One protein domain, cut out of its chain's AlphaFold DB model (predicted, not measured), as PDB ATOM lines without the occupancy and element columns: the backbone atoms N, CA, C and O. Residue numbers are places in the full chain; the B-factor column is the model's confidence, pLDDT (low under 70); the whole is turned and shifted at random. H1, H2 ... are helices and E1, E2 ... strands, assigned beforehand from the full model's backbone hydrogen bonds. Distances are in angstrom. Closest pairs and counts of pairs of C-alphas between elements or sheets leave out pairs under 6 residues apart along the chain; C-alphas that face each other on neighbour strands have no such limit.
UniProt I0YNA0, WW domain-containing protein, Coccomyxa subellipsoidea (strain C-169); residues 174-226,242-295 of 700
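What this domain is: This is residues 174 to 226 and 242 to 295 of the 700 residues of the protein "WW domain-containing protein" of Coccomyxa subellipsoidea (strain C-169) (UniProt I0YNA0). A small group of four helices has a two-stranded hairpin reaching out from one end: the longest helix, H1, is followed by E1 in nearly the same direction, and E2 folds back beside E1. The helical hairpin of H2 and H3 packs on H1 through H3, with H4 set steeply to H3, while residues 242 to 248 stick out. The printed part has 107 residues with four named helices and two named strands, in the order H1, E1, E2, H2, H3, H4; the sheet, in the order E1, E2, is antiparallel. The class is mixed, helices and strands, with under half of the residues in named elements. The whole is only just compact, close to loose, with a radius of gyration of the C-alphas of 15.1 A, and spans 48 by 38 by 23 A.

How they stand to each other: H1, residues 180 to 192, touches H3, residues 270 to 278, with residues 183 to 187 of H1 alone. The C-alphas of Leu 183 and Ala 275 are their closest, 7.4 A apart, and the helices run opposite ways at a steep tilt of 41 degrees. E1, residues 195 to 199, and E2, residues 206 to 210, form an antiparallel hairpin, with 147 degrees between their directions. N 198 and O 207 are within hydrogen-bond range at 2.8 A, as are N 196 and O 209 at 2.9 A. Residues 208 to 209 of E2 also pair, antiparallel, with residues 216 to 217. H2, residues 261 to 266, touches H3 in a helical hairpin, opposite ways at a shallow tilt of 19 degrees; their closest C-alphas, Met 264 and His 273, are 6.6 A apart. H4, residues 282 to 288, is close to H3 but not clearly touching, at a steep tilt of 63 degrees; their closest C-alphas, Ile 276 and Tyr 282, are 6.0 A apart. H4 and H1 are near each other. E1 is apart from H2, H3 and H4. In H1, H2, H3 and H4 every O i to N i+4 pair is within hydrogen-bond range.

Where its parts are: H1 begins at C-alpha 180 (225.198, 193.653, 177.705) and is 18.3 A long. E1 measures 13.2 A and E2 13.5 A from first to last C-alpha. H2 measures 8.7 A, H3 12.3 A and H4 9.8 A, ending at C-alpha 288 (227.379, 201.731, 175.629).

The domain as a whole: The C-alphas farthest apart, those of Val 174 and Ala 202, are 50.4 A apart. Residues 227 to 241 are not printed, and C-alphas 226 and 242 are 18.5 A apart across this cut. Of the links that are printed whole, none is long. The mean pLDDT of the printed part is 83.5; residues 223 to 226, 242 to 252 and 295 are under 70.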
ATOM      1  N   VAL A 174     222.174 183.657 187.806       79.50
ATOM      2  CA  VAL A 174     223.415 184.354 188.177       79.50
ATOM      3  C   VAL A 174     224.221 184.594 186.898       79.50
ATOM      4  O   VAL A 174     224.288 183.710 186.050       79.50
ATOM      5  N   GLY A 175     224.765 185.798 186.734       85.88
ATOM      6  CA  GLY A 175     225.450 186.211 185.507       85.88
ATOM      7  C   GLY A 175     224.542 186.663 184.359       85.88
ATOM      8  O   GLY A 175     225.049 187.169 183.366       85.88
ATOM      9  N   PHE A 176     223.207 186.577 184.476       88.50
ATOM     10  CA  PHE A 176     222.298 187.069 183.425       88.50
ATOM     11  C   PHE A 176     222.555 188.539 183.069       88.50
ATOM     12  O   PHE A 176     222.607 188.895 181.896       88.50
ATOM     13  N   TRP A 177     222.749 189.375 184.091       92.75
ATOM     14  CA  TRP A 177     223.024 190.802 183.932       92.75
ATOM     15  C   TRP A 177     224.484 191.117 183.582       92.75
ATOM     16  O   TRP A 177     224.769 192.282 183.345       92.75
ATOM     17  N   ASP A 178     225.388 190.132 183.519       91.62
ATOM     18  CA  ASP A 178     226.797 190.338 183.128       91.62
ATOM     19  C   ASP A 178     226.987 190.311 181.591       91.62
ATOM     20  O   ASP A 178     228.076 190.596 181.099       91.62
ATOM     21  N   SER A 179     225.926 190.012 180.826       91.94
ATOM     22  CA  SER A 179     225.846 190.264 179.378       91.94
ATOM     23  C   SER A 179     225.156 191.606 179.116       91.94
ATOM     24  O   SER A 179     224.089 191.897 179.667       91.94
ATOM     25  N   THR A 180     225.760 192.404 178.236       92.75
ATOM     26  CA  THR A 180     225.198 193.653 177.705       92.75
ATOM     27  C   THR A 180     223.962 193.413 176.850       92.75
ATOM     28  O   THR A 180     223.039 194.216 176.884       92.75
ATOM     29  N   ASP A 181     223.906 192.287 176.147       89.25
ATOM     30  CA  ASP A 181     222.847 191.957 175.188       89.25
ATOM     31  C   ASP A 181     221.562 191.570 175.934       89.25
ATOM     32  O   ASP A 181     220.476 192.041 175.609       89.25
ATOM     33  N   ASN A 182     221.694 190.823 177.040       89.56
ATOM     34  CA  ASN A 182     220.595 190.582 177.981       89.56
ATOM     35  C   ASN A 182     220.066 191.879 178.619       89.56
ATOM     36  O   ASN A 182     218.884 191.963 178.953       89.56
ATOM     37  N   LEU A 183     220.938 192.869 178.845       93.19
ATOM     38  CA  LEU A 183     220.534 194.174 179.364       93.19
ATOM     39  C   LEU A 183     219.817 195.002 178.293       93.19
ATOM     40  O   LEU A 183     218.822 195.647 178.619       93.19
ATOM     41  N   ASP A 184     220.300 194.969 177.050       92.12
ATOM     42  CA  ASP A 184     219.688 195.670 175.923       92.12
ATOM     43  C   ASP A 184     218.304 195.101 175.604       92.12
ATOM     44  O   ASP A 184     217.326 195.836 175.644       92.12
ATOM     45  N   GLU A 185     218.182 193.782 175.458       86.81
ATOM     46  CA  GLU A 185     216.917 193.088 175.190       86.81
ATOM     47  C   GLU A 185     215.864 193.317 176.298       86.81
ATOM     48  O   GLU A 185     214.671 193.487 176.033       86.81
ATOM     49  N   GLU A 186     216.276 193.378 177.569       90.75
ATOM     50  CA  GLU A 186     215.363 193.718 178.671       90.75
ATOM     51  C   GLU A 186     215.031 195.217 178.748       90.75
ATOM     52  O   GLU A 186     213.977 195.571 179.283       90.75
ATOM     53  N   LEU A 187     215.893 196.092 178.223       92.50
ATOM     54  CA  LEU A 187     215.598 197.510 178.011       92.50
ATOM     55  C   LEU A 187     214.612 197.704 176.853       92.50
ATOM     56  O   LEU A 187     213.672 198.486 177.009       92.50
ATOM     57  N   SER A 188     214.768 196.953 175.763       89.62
ATOM     58  CA  SER A 188     213.860 196.932 174.613       89.62
ATOM     59  C   SER A 188     212.449 196.530 175.029       89.62
ATOM     60  O   SER A 188     211.489 197.301 174.941       89.62
ATOM     61  N   GLN A 189     212.333 195.343 175.635       86.75
ATOM     62  CA  GLN A 189     211.073 194.835 176.184       86.75
ATOM     63  C   GLN A 189     210.477 195.762 177.244       86.75
ATOM     64  O   GLN A 189     209.255 195.816 177.396       86.75
ATOM     65  N   PHE A 190     211.314 196.488 177.994       91.38
ATOM     66  CA  PHE A 190     210.821 197.502 178.912       91.38
ATOM     67  C   PHE A 190     210.145 198.647 178.155       91.38
ATOM     68  O   PHE A 190     208.991 198.931 178.456       91.38
ATOM     69  N   VAL A 191     210.804 199.283 177.178       90.44
ATOM     70  CA  VAL A 191     210.224 200.423 176.437       90.44
ATOM     71  C   VAL A 191     208.966 200.017 175.670       90.44
ATOM     72  O   VAL A 191     207.936 200.682 175.801       90.44
ATOM     73  N   ALA A 192     209.008 198.895 174.952       87.00
ATOM     74  CA  ALA A 192     207.856 198.376 174.216       87.00
ATOM     75  C   ALA A 192     206.720 197.880 175.140       87.00
ATOM     76  O   ALA A 192     205.564 197.786 174.732       87.00
ATOM     77  N   GLY A 193     207.013 197.613 176.416       87.06
ATOM     78  CA  GLY A 193     206.019 197.323 177.449       87.06
ATOM     79  C   GLY A 193     205.372 198.558 178.092       87.06
ATOM     80  O   GLY A 193     204.583 198.391 179.021       87.06
ATOM     81  N   GLN A 194     205.714 199.788 177.681       89.69
ATOM     82  CA  GLN A 194     205.201 201.041 178.272       89.69
ATOM     83  C   GLN A 194     204.198 201.795 177.383       89.69
ATOM     84  O   GLN A 194     203.914 202.970 177.628       89.69
ATOM     85  N   TRP A 195     203.629 201.120 176.384       90.06
ATOM     86  CA  TRP A 195     202.492 201.612 175.612       90.06
ATOM     87  C   TRP A 195     201.169 201.437 176.376       90.06
ATOM     88  O   TRP A 195     200.857 200.349 176.863       90.06
ATOM     89  N   VAL A 196     200.380 202.508 176.459       89.94
ATOM     90  CA  VAL A 196     199.064 202.553 177.114       89.94
ATOM     91  C   VAL A 196     198.006 202.958 176.093       89.94
ATOM     92  O   VAL A 196     198.173 203.961 175.405       89.94
ATOM     93  N   ALA A 197     196.916 202.193 176.015       92.19
ATOM     94  CA  ALA A 197     195.736 202.555 175.236       92.19
ATOM     95  C   ALA A 197     194.935 203.646 175.965       92.19
ATOM     96  O   ALA A 197     194.613 203.501 177.147       92.19
ATOM     97  N   LEU A 198     194.611 204.722 175.257       92.25
ATOM     98  CA  LEU A 198     193.825 205.864 175.717       92.25
ATOM     99  C   LEU A 198     192.715 206.131 174.694       92.25
ATOM    100  O   LEU A 198     192.889 205.864 173.510       92.25
ATOM    101  N   GLN A 199     191.573 206.657 175.132       95.31
ATOM    102  CA  GLN A 199     190.524 207.120 174.221       95.31
ATOM    103  C   GLN A 199     190.669 208.623 173.990       95.31
ATOM    104  O   GLN A 199     190.939 209.376 174.927       95.31
ATOM    105  N   ASP A 200     190.503 209.056 172.745       91.88
ATOM    106  CA  ASP A 200     190.352 210.467 172.405       91.88
ATOM    107  C   ASP A 200     188.901 210.909 172.642       91.88
ATOM    108  O   ASP A 200     187.968 210.353 172.061       91.88
ATOM    109  N   GLU A 201     188.708 211.930 173.477       90.69
ATOM    110  CA  GLU A 201     187.390 212.478 173.823       90.69
ATOM    111  C   GLU A 201     186.678 213.116 172.618       90.69
ATOM    112  O   GLU A 201     185.448 213.187 172.603       90.69
ATOM    113  N   ALA A 202     187.423 213.572 171.601       85.44
ATOM    114  CA  ALA A 202     186.851 214.237 170.430       85.44
ATOM    115  C   ALA A 202     186.333 213.258 169.362       85.44
ATOM    116  O   ALA A 202     185.317 213.532 168.720       85.44
ATOM    117  N   THR A 203     187.024 212.133 169.149       88.06
ATOM    118  CA  THR A 203     186.682 211.148 168.102       88.06
ATOM    119  C   THR A 203     186.116 209.832 168.636       88.06
ATOM    120  O   THR A 203     185.545 209.063 167.862       88.06
ATOM    121  N   GLY A 204     186.287 209.534 169.928       92.19
ATOM    122  CA  GLY A 204     186.018 208.212 170.507       92.19
ATOM    123  C   GLY A 204     187.007 207.124 170.063       92.19
ATOM    124  O   GLY A 204     186.842 205.962 170.434       92.19
ATOM    125  N   GLY A 205     188.022 207.471 169.263       90.81
ATOM    126  CA  GLY A 205     189.037 206.538 168.791       90.81
ATOM    127  C   GLY A 205     190.040 206.181 169.885       90.81
ATOM    128  O   GLY A 205     190.487 207.043 170.644       90.81
ATOM    129  N   THR A 206     190.432 204.909 169.949       95.00
ATOM    130  CA  THR A 206     191.563 204.479 170.779       95.00
ATOM    131  C   THR A 206     192.872 204.874 170.102       95.00
ATOM    132  O   THR A 206     193.092 204.527 168.943       95.00
ATOM    133  N   TYR A 207     193.757 205.544 170.835       92.75
ATOM    134  CA  TYR A 207     195.147 205.781 170.456       92.75
ATOM    135  C   TYR A 207     196.083 205.218 171.529       92.75
ATOM    136  O   TYR A 207     195.708 205.031 172.687       92.75
ATOM    137  N   TYR A 208     197.326 204.952 171.153       91.56
ATOM    138  CA  TYR A 208     198.348 204.398 172.030       91.56
ATOM    139  C   TYR A 208     199.390 205.462 172.355       91.56
ATOM    140  O   TYR A 208     199.889 206.148 171.461       91.56
ATOM    141  N   TYR A 209     199.733 205.594 173.636       89.62
ATOM    142  CA  TYR A 209     200.739 206.527 174.138       89.62
ATOM    143  C   TYR A 209     201.850 205.791 174.892       89.62
ATOM    144  O   TYR A 209     201.574 205.021 175.813       89.62
ATOM    145  N   ASN A 210     203.110 206.036 174.530       89.69
ATOM    146  CA  ASN A 210     204.264 205.444 175.205       89.69
ATOM    147  C   ASN A 210     204.710 206.323 176.386       89.69
ATOM    148  O   ASN A 210     205.150 207.459 176.198       89.69
ATOM    149  N   LEU A 211     204.668 205.788 177.610       87.50
ATOM    150  CA  LEU A 211     205.038 206.523 178.830       87.50
ATOM    151  C   LEU A 211     206.536 206.881 178.920       87.50
ATOM    152  O   LEU A 211     206.915 207.740 179.723       87.50
ATOM    153  N   VAL A 212     207.397 206.226 178.134       86.94
ATOM    154  CA  VAL A 212     208.852 206.446 178.116       86.94
ATOM    155  C   VAL A 212     209.261 207.374 176.977       86.94
ATOM    156  O   VAL A 212     209.962 208.351 177.243       86.94
ATOM    157  N   THR A 213     208.836 207.090 175.740       85.56
ATOM    158  CA  THR A 213     209.218 207.871 174.542       85.56
ATOM    159  C   THR A 213     208.321 209.092 174.316       85.56
ATOM    160  O   THR A 213     208.685 209.985 173.549       85.56
ATOM    161  N   ALA A 214     207.180 209.171 175.015       84.38
ATOM    162  CA  ALA A 214     206.153 210.207 174.878       84.38
ATOM    163  C   ALA A 214     205.583 210.341 173.450       84.38
ATOM    164  O   ALA A 214     205.130 211.417 173.053       84.38
ATOM    165  N   ARG A 215     205.616 209.248 172.676       84.31
ATOM    166  CA  ARG A 215     205.021 209.138 171.337       84.31
ATOM    167  C   ARG A 215     203.551 208.734 171.420       84.31
ATOM    168  O   ARG A 215     203.159 208.007 172.330       84.31
ATOM    169  N   THR A 216     202.772 209.179 170.439       90.19
ATOM    170  CA  THR A 216     201.376 208.784 170.202       90.19
ATOM    171  C   THR A 216     201.239 208.147 168.824       90.19
ATOM    172  O   THR A 216     201.773 208.700 167.860       90.19
ATOM    173  N   GLN A 217     200.474 207.065 168.713       89.81
ATOM    174  CA  GLN A 217     200.108 206.434 167.439       89.81
ATOM    175  C   GLN A 217     198.687 205.864 167.502       89.81
ATOM    176  O   GLN A 217     198.170 205.628 168.592       89.81
ATOM    177  N   TRP A 218     198.049 205.654 166.352       89.81
ATOM    178  CA  TRP A 218     196.696 205.084 166.280       89.81
ATOM    179  C   TRP A 218     196.709 203.556 166.150       89.81
ATOM    180  O   TRP A 218     195.846 202.888 166.712       89.81
ATOM    181  N   ASP A 219     197.714 203.000 165.473       88.25
ATOM    182  CA  ASP A 219     197.888 201.557 165.307       88.25
ATOM    183  C   ASP A 219     198.375 200.890 166.605       88.25
ATOM    184  O   ASP A 219     199.187 201.466 167.339       88.25
ATOM    185  N   GLU A 220     197.906 199.670 166.900       84.56
ATOM    186  CA  GLU A 220     198.326 198.961 168.115       84.56
ATOM    187  C   GLU A 220     199.827 198.615 168.054       84.56
ATOM    188  O   GLU A 220     200.265 197.940 167.120       84.56
ATOM    189  N   PRO A 221     200.639 199.064 169.030       83.44
ATOM    190  CA  PRO A 221     202.067 198.792 169.042       83.44
ATOM    191  C   PRO A 221     202.335 197.302 169.248       83.44
ATOM    192  O   PRO A 221     201.799 196.673 170.165       83.44
ATOM    193  N   ILE A 222     203.227 196.755 168.420       74.69
ATOM    194  CA  ILE A 222     203.673 195.365 168.511       74.69
ATOM    195  C   ILE A 222     204.407 195.183 169.841       74.69
ATOM    196  O   ILE A 222     205.562 195.576 170.002       74.69
ATOM    197  N   ARG A 223     203.738 194.569 170.818       63.28
ATOM    198  CA  ARG A 223     204.378 194.199 172.083       63.28
ATOM    199  C   ARG A 223     205.280 192.992 171.817       63.28
ATOM    200  O   ARG A 223     204.762 191.972 171.353       63.28
ATOM    201  N   PRO A 224     206.588 193.038 172.140       54.75
ATOM    202  CA  PRO A 224     207.460 191.877 172.047       54.75
ATOM    203  C   PRO A 224     207.067 190.864 173.126       54.75
ATOM    204  O   PRO A 224     207.591 190.833 174.242       54.75
ATOM    205  N   HIS A 225     206.094 190.020 172.796       46.16
ATOM    206  CA  HIS A 225     205.798 188.837 173.579       46.16
ATOM    207  C   HIS A 225     206.985 187.877 173.482       46.16
ATOM    208  O   HIS A 225     207.414 187.517 172.390       46.16
ATOM    209  N   LYS A 226     207.434 187.334 174.621       41.16
ATOM    210  CA  LYS A 226     208.323 186.151 174.670       41.16
ATOM    211  C   LYS A 226     207.612 184.854 174.256       41.16
ATOM    212  O   LYS A 226     207.874 183.788 174.812       41.16
ATOM    213  N   ASP A 242     216.747 187.467 159.381       39.41
ATOM    214  CA  ASP A 242     218.155 187.331 159.012       39.41
ATOM    215  C   ASP A 242     218.435 185.950 158.385       39.41
ATOM    216  O   ASP A 242     217.616 185.028 158.460       39.41
ATOM    217  N   ASP A 243     219.602 185.800 157.752       45.00
ATOM    218  CA  ASP A 243     220.008 184.551 157.085       45.00
ATOM    219  C   ASP A 243     220.200 183.365 158.063       45.00
ATOM    220  O   ASP A 243     220.351 182.225 157.620       45.00
ATOM    221  N   GLU A 244     220.158 183.601 159.383       49.19
ATOM    222  CA  GLU A 244     220.204 182.558 160.423       49.19
ATOM    223  C   GLU A 244     218.818 182.209 161.009       49.19
ATOM    224  O   GLU A 244     218.697 181.294 161.830       49.19
ATOM    225  N   GLY A 245     217.745 182.873 160.560       43.56
ATOM    226  CA  GLY A 245     216.370 182.585 160.980       43.56
ATOM    227  C   GLY A 245     216.048 183.010 162.417       43.56
ATOM    228  O   GLY A 245     215.111 182.471 163.023       43.56
ATOM    229  N   SER A 246     216.805 183.958 162.969       38.53
ATOM    230  CA  SER A 246     216.551 184.552 164.276       38.53
ATOM    231  C   SER A 246     215.472 185.630 164.169       38.53
ATOM    232  O   SER A 246     215.469 186.471 163.271       38.53
ATOM    233  N   PHE A 247     214.519 185.622 165.104       44.59
ATOM    234  CA  PHE A 247     213.496 186.663 165.173       44.59
ATOM    235  C   PHE A 247     214.081 187.892 165.871       44.59
ATOM    236  O   PHE A 247     213.968 188.037 167.090       44.59
ATOM    237  N   LEU A 248     214.712 188.774 165.096       41.94
ATOM    238  CA  LEU A 248     215.053 190.110 165.567       41.94
ATOM    239  C   LEU A 248     213.757 190.840 165.934       41.94
ATOM    240  O   LEU A 248     212.905 191.091 165.080       41.94
ATOM    241  N   VAL A 249     213.623 191.215 167.208       51.47
ATOM    242  CA  VAL A 249     212.681 192.262 167.604       51.47
ATOM    243  C   VAL A 249     213.218 193.550 166.990       51.47
ATOM    244  O   VAL A 249     214.090 194.203 167.559       51.47
ATOM    245  N   VAL A 250     212.738 193.879 165.790       53.28
ATOM    246  CA  VAL A 250     213.022 195.161 165.146       53.28
ATOM    247  C   VAL A 250     212.291 196.226 165.951       53.28
ATOM    248  O   VAL A 250     211.138 196.557 165.681       53.28
ATOM    249  N   GLU A 251     212.953 196.720 166.996       63.66
ATOM    250  CA  GLU A 251     212.568 197.980 167.609       63.66
ATOM    251  C   GLU A 251     212.588 199.053 166.526       63.66
ATOM    252  O   GLU A 251     213.576 199.181 165.794       63.66
ATOM    253  N   ASP A 252     211.540 199.869 166.460       69.44
ATOM    254  CA  ASP A 252     211.648 201.136 165.757       69.44
ATOM    255  C   ASP A 252     212.856 201.894 166.331       69.44
ATOM    256  O   ASP A 252     212.954 202.112 167.540       69.44
ATOM    257  N   GLU A 253     213.770 202.354 165.470       72.62
ATOM    258  CA  GLU A 253     214.929 203.186 165.860       72.62
ATOM    259  C   GLU A 253     214.481 204.407 166.697       72.62
ATOM    260  O   GLU A 253     215.166 204.902 167.590       72.62
ATOM    261  N   ALA A 254     213.248 204.837 166.432       72.56
ATOM    262  CA  ALA A 254     212.475 205.844 167.129       72.56
ATOM    263  C   ALA A 254     212.186 205.546 168.623       72.56
ATOM    264  O   ALA A 254     212.088 206.497 169.414       72.56
ATOM    265  N   ASP A 255     212.028 204.275 168.989       81.00
ATOM    266  CA  ASP A 255     211.734 203.770 170.337       81.00
ATOM    267  C   ASP A 255     212.967 203.175 171.038       81.00
ATOM    268  O   ASP A 255     212.934 202.985 172.256       81.00
ATOM    269  N   ARG A 256     214.092 202.994 170.327       88.50
ATOM    270  CA  ARG A 256     215.400 202.622 170.898       88.50
ATOM    271  C   ARG A 256     215.973 203.750 171.772       88.50
ATOM    272  O   ARG A 256     216.932 204.437 171.427       88.50
ATOM    273  N   VAL A 257     215.374 203.960 172.940       90.06
ATOM    274  CA  VAL A 257     215.725 205.026 173.884       90.06
ATOM    275  C   VAL A 257     216.121 204.481 175.247       90.06
ATOM    276  O   VAL A 257     215.659 203.432 175.688       90.06
ATOM    277  N   MET A 258     216.943 205.241 175.967       93.25
ATOM    278  CA  MET A 258     217.323 204.932 177.338       93.25
ATOM    279  C   MET A 258     216.256 205.457 178.318       93.25
ATOM    280  O   MET A 258     216.090 206.684 178.420       93.25
ATOM    281  N   PRO A 259     215.545 204.584 179.065       92.56
ATOM    282  CA  PRO A 259     214.496 204.990 179.994       92.56
ATOM    283  C   PRO A 259     215.026 205.843 181.146       92.56
ATOM    284  O   PRO A 259     216.169 205.710 181.592       92.56
ATOM    285  N   SER A 260     214.168 206.701 181.698       90.00
ATOM    286  CA  SER A 260     214.529 207.464 182.895       90.00
ATOM    287  C   SER A 260     214.549 206.576 184.147       90.00
ATOM    288  O   SER A 260     213.788 205.613 184.267       90.00
ATOM    289  N   ARG A 261     215.365 206.953 185.143       90.12
ATOM    290  CA  ARG A 261     215.350 206.306 186.467       90.12
ATOM    291  C   ARG A 261     213.950 206.303 187.087       90.12
ATOM    292  O   ARG A 261     213.569 205.317 187.703       90.12
ATOM    293  N   THR A 262     213.197 207.391 186.933       86.69
ATOM    294  CA  THR A 262     211.838 207.497 187.476       86.69
ATOM    295  C   THR A 262     210.910 206.477 186.826       86.69
ATOM    296  O   THR A 262     210.256 205.747 187.559       86.69
ATOM    297  N   ALA A 263     210.929 206.359 185.491       88.19
ATOM    298  CA  ALA A 263     210.091 205.417 184.742       88.19
ATOM    299  C   ALA A 263     210.336 203.952 185.152       88.19
ATOM    300  O   ALA A 263     209.389 203.201 185.373       88.19
ATOM    301  N   MET A 264     211.601 203.555 185.341       91.50
ATOM    302  CA  MET A 264     211.922 202.211 185.843       91.50
ATOM    303  C   MET A 264     211.389 201.937 187.247       91.50
ATOM    304  O   MET A 264     210.882 200.849 187.517       91.50
ATOM    305  N   LEU A 265     211.541 202.906 188.154       88.38
ATOM    306  CA  LEU A 265     211.138 202.742 189.549       88.38
ATOM    307  C   LEU A 265     209.612 202.776 189.703       88.38
ATOM    308  O   LEU A 265     209.086 202.013 190.509       88.38
ATOM    309  N   SER A 266     208.894 203.585 188.912       84.56
ATOM    310  CA  SER A 266     207.423 203.567 188.874       84.56
ATOM    311  C   SER A 266     206.871 202.259 188.305       84.56
ATOM    312  O   SER A 266     205.854 201.775 188.785       84.56
ATOM    313  N   ALA A 267     207.572 201.646 187.349       87.06
ATOM    314  CA  ALA A 267     207.244 200.325 186.809       87.06
ATOM    315  C   ALA A 267     207.786 199.149 187.657       87.06
ATOM    316  O   ALA A 267     207.766 198.003 187.211       87.06
ATOM    317  N   ALA A 268     208.315 199.415 188.858       88.25
ATOM    318  CA  ALA A 268     208.873 198.430 189.791       88.25
ATOM    319  C   ALA A 268     209.982 197.500 189.227       88.25
ATOM    320  O   ALA A 268     210.314 196.485 189.848       88.25
ATOM    321  N   ARG A 269     210.631 197.856 188.104       91.75
ATOM    322  CA  ARG A 269     211.782 197.126 187.526       91.75
ATOM    323  C   ARG A 269     213.090 197.500 188.235       91.75
ATOM    324  O   ARG A 269     214.027 198.058 187.658       91.75
ATOM    325  N   PHE A 270     213.143 197.210 189.535       90.69
ATOM    326  CA  PHE A 270     214.332 197.428 190.367       90.69
ATOM    327  C   PHE A 270     215.522 196.561 189.923       90.69
ATOM    328  O   PHE A 270     216.668 196.972 190.077       90.69
ATOM    329  N   ASP A 271     215.252 195.385 189.351       92.06
ATOM    330  CA  ASP A 271     216.245 194.486 188.756       92.06
ATOM    331  C   ASP A 271     217.045 195.188 187.649       92.06
ATOM    332  O   ASP A 271     218.270 195.293 187.735       92.06
ATOM    333  N   LEU A 272     216.334 195.765 186.681       93.50
ATOM    334  CA  LEU A 272     216.900 196.480 185.542       93.50
ATOM    335  C   LEU A 272     217.599 197.780 185.991       93.50
ATOM    336  O   LEU A 272     218.680 198.118 185.509       93.50
ATOM    337  N   HIS A 273     217.048 198.466 187.002       94.81
ATOM    338  CA  HIS A 273     217.701 199.616 187.639       94.81
ATOM    339  C   HIS A 273     219.063 199.256 188.257       94.81
ATOM    340  O   HIS A 273     220.025 200.017 188.115       94.81
ATOM    341  N   HIS A 274     219.154 198.120 188.954       94.25
ATOM    342  CA  HIS A 274     220.398 197.668 189.577       94.25
ATOM    343  C   HIS A 274     221.418 197.166 188.552       94.25
ATOM    344  O   HIS A 274     222.594 197.498 188.697       94.25
ATOM    345  N   ALA A 275     220.982 196.471 187.496       95.50
ATOM    346  CA  ALA A 275     221.845 196.115 186.369       95.50
ATOM    347  C   ALA A 275     222.470 197.371 185.732       95.50
ATOM    348  O   ALA A 275     223.686 197.466 185.598       95.50
ATOM    349  N   ILE A 276     221.678 198.417 185.476       95.62
ATOM    350  CA  ILE A 276     222.210 199.688 184.959       95.62
ATOM    351  C   ILE A 276     223.206 200.342 185.921       95.62
ATOM    352  O   ILE A 276     224.205 200.901 185.473       95.62
ATOM    353  N   GLN A 277     222.960 200.312 187.236       95.25
ATOM    354  CA  GLN A 277     223.926 200.846 188.207       95.25
ATOM    355  C   GLN A 277     225.249 200.068 188.207       95.25
ATOM    356  O   GLN A 277     226.299 200.692 188.356       95.25
ATOM    357  N   TYR A 278     225.199 198.745 188.029       95.69
ATOM    358  CA  TYR A 278     226.375 197.876 187.952       95.69
ATOM    359  C   TYR A 278     227.299 198.276 186.786       95.69
ATOM    360  O   TYR A 278     228.492 198.476 187.003       95.69
ATOM    361  N   TYR A 279     226.739 198.578 185.608       95.38
ATOM    362  CA  TYR A 279     227.471 199.127 184.450       95.38
ATOM    363  C   TYR A 279     227.800 200.637 184.531       95.38
ATOM    364  O   TYR A 279     228.059 201.289 183.518       95.38
ATOM    365  N   GLY A 280     227.785 201.246 185.721       92.06
ATOM    366  CA  GLY A 280     228.159 202.658 185.904       92.06
ATOM    367  C   GLY A 280     227.034 203.678 185.671       92.06
ATOM    368  O   GLY A 280     227.276 204.889 185.696       92.06
ATOM    369  N   GLY A 281     225.790 203.225 185.514       92.00
ATOM    370  CA  GLY A 281     224.587 204.057 185.526       92.00
ATOM    371  C   GLY A 281     224.058 204.471 184.149       92.00
ATOM    372  O   GLY A 281     224.695 204.296 183.116       92.00
ATOM    373  N   TYR A 282     222.868 205.088 184.154       92.38
ATOM    374  CA  TYR A 282     222.047 205.353 182.959       92.38
ATOM    375  C   TYR A 282     222.765 206.051 181.801       92.38
ATOM    376  O   TYR A 282     222.453 205.775 180.650       92.38
ATOM    377  N   ARG A 283     223.709 206.959 182.083       88.56
ATOM    378  CA  ARG A 283     224.470 207.635 181.024       88.56
ATOM    379  C   ARG A 283     225.475 206.690 180.366       88.56
ATOM    380  O   ARG A 283     225.550 206.672 179.148       88.56
ATOM    381  N   MET A 284     226.215 205.920 181.168       89.62
ATOM    382  CA  MET A 284     227.229 204.993 180.663       89.62
ATOM    383  C   MET A 284     226.576 203.886 179.836       89.62
ATOM    384  O   MET A 284     227.011 203.624 178.727       89.62
ATOM    385  N   VAL A 285     225.482 203.307 180.336       95.31
ATOM    386  CA  VAL A 285     224.730 202.270 179.613       95.31
ATOM    387  C   VAL A 285     224.070 202.819 178.345       95.31
ATOM    388  O   VAL A 285     224.109 202.156 177.319       95.31
ATOM    389  N   GLY A 286     223.517 204.038 178.371       92.94
ATOM    390  CA  GLY A 286     222.970 204.665 177.160       92.94
ATOM    391  C   GLY A 286     224.035 204.931 176.088       92.94
ATOM    392  O   GLY A 286     223.783 204.718 174.910       92.94
ATOM    393  N   GLU A 287     225.243 205.340 176.494       90.88
ATOM    394  CA  GLU A 287     226.399 205.497 175.595       90.88
ATOM    395  C   GLU A 287     226.938 204.137 175.100       90.88
ATOM    396  O   GLU A 287     227.341 204.037 173.948       90.88
ATOM    397  N   MET A 288     226.900 203.091 175.933       94.25
ATOM    398  CA  MET A 288     227.379 201.731 175.629       94.25
ATOM    399  C   MET A 288     226.457 200.944 174.687       94.25
ATOM    400  O   MET A 288     226.949 200.188 173.859       94.25
ATOM    401  N   LEU A 289     225.138 201.106 174.824       94.00
ATOM    402  CA  LEU A 289     224.116 200.398 174.038       94.00
ATOM    403  C   LEU A 289     223.570 201.238 172.867       94.00
ATOM    404  O   LEU A 289     222.570 200.877 172.244       94.00
ATOM    405  N   GLU A 290     224.190 202.393 172.607       90.69
ATOM    406  CA  GLU A 290     223.779 203.372 171.590       90.69
ATOM    407  C   GLU A 290     222.318 203.854 171.748       90.69
ATOM    408  O   GLU A 290     221.668 204.268 170.791       90.69
ATOM    409  N   ARG A 291     221.793 203.842 172.984       90.31
ATOM    410  CA  ARG A 291     220.429 204.283 173.317       90.31
ATOM    411  C   ARG A 291     220.404 205.775 173.695       90.31
ATOM    412  O   ARG A 291     220.755 206.118 174.833       90.31
ATOM    413  N   PRO A 292     219.945 206.696 172.818       85.06
ATOM    414  CA  PRO A 292     219.728 208.098 173.182       85.06
ATOM    415  C   PRO A 292     218.759 208.237 174.363       85.06
ATOM    416  O   PRO A 292     217.821 207.463 174.526       85.06
ATOM    417  N   SER A 293     218.942 209.253 175.210       82.50
ATOM    418  CA  SER A 293     218.043 209.459 176.354       82.50
ATOM    419  C   SER A 293     216.613 209.758 175.897       82.50
ATOM    420  O   SER A 293     216.423 210.710 175.137       82.50
ATOM    421  N   ALA A 294     215.618 209.060 176.458       73.00
ATOM    422  CA  ALA A 294     214.197 209.162 176.083       73.00
ATOM    423  C   ALA A 294     213.565 210.572 176.172       73.00
ATOM    424  O   ALA A 294     212.437 210.781 175.742       73.00
ATOM    425  N   TRP A 295     214.277 211.557 176.729       60.22
ATOM    426  CA  TRP A 295     213.825 212.939 176.883       60.22
ATOM    427  C   TRP A 295     214.697 213.912 176.064       60.22
ATOM    428  O   TRP A 295     215.711 214.395 176.578       60.22
TER     429      TRP A 295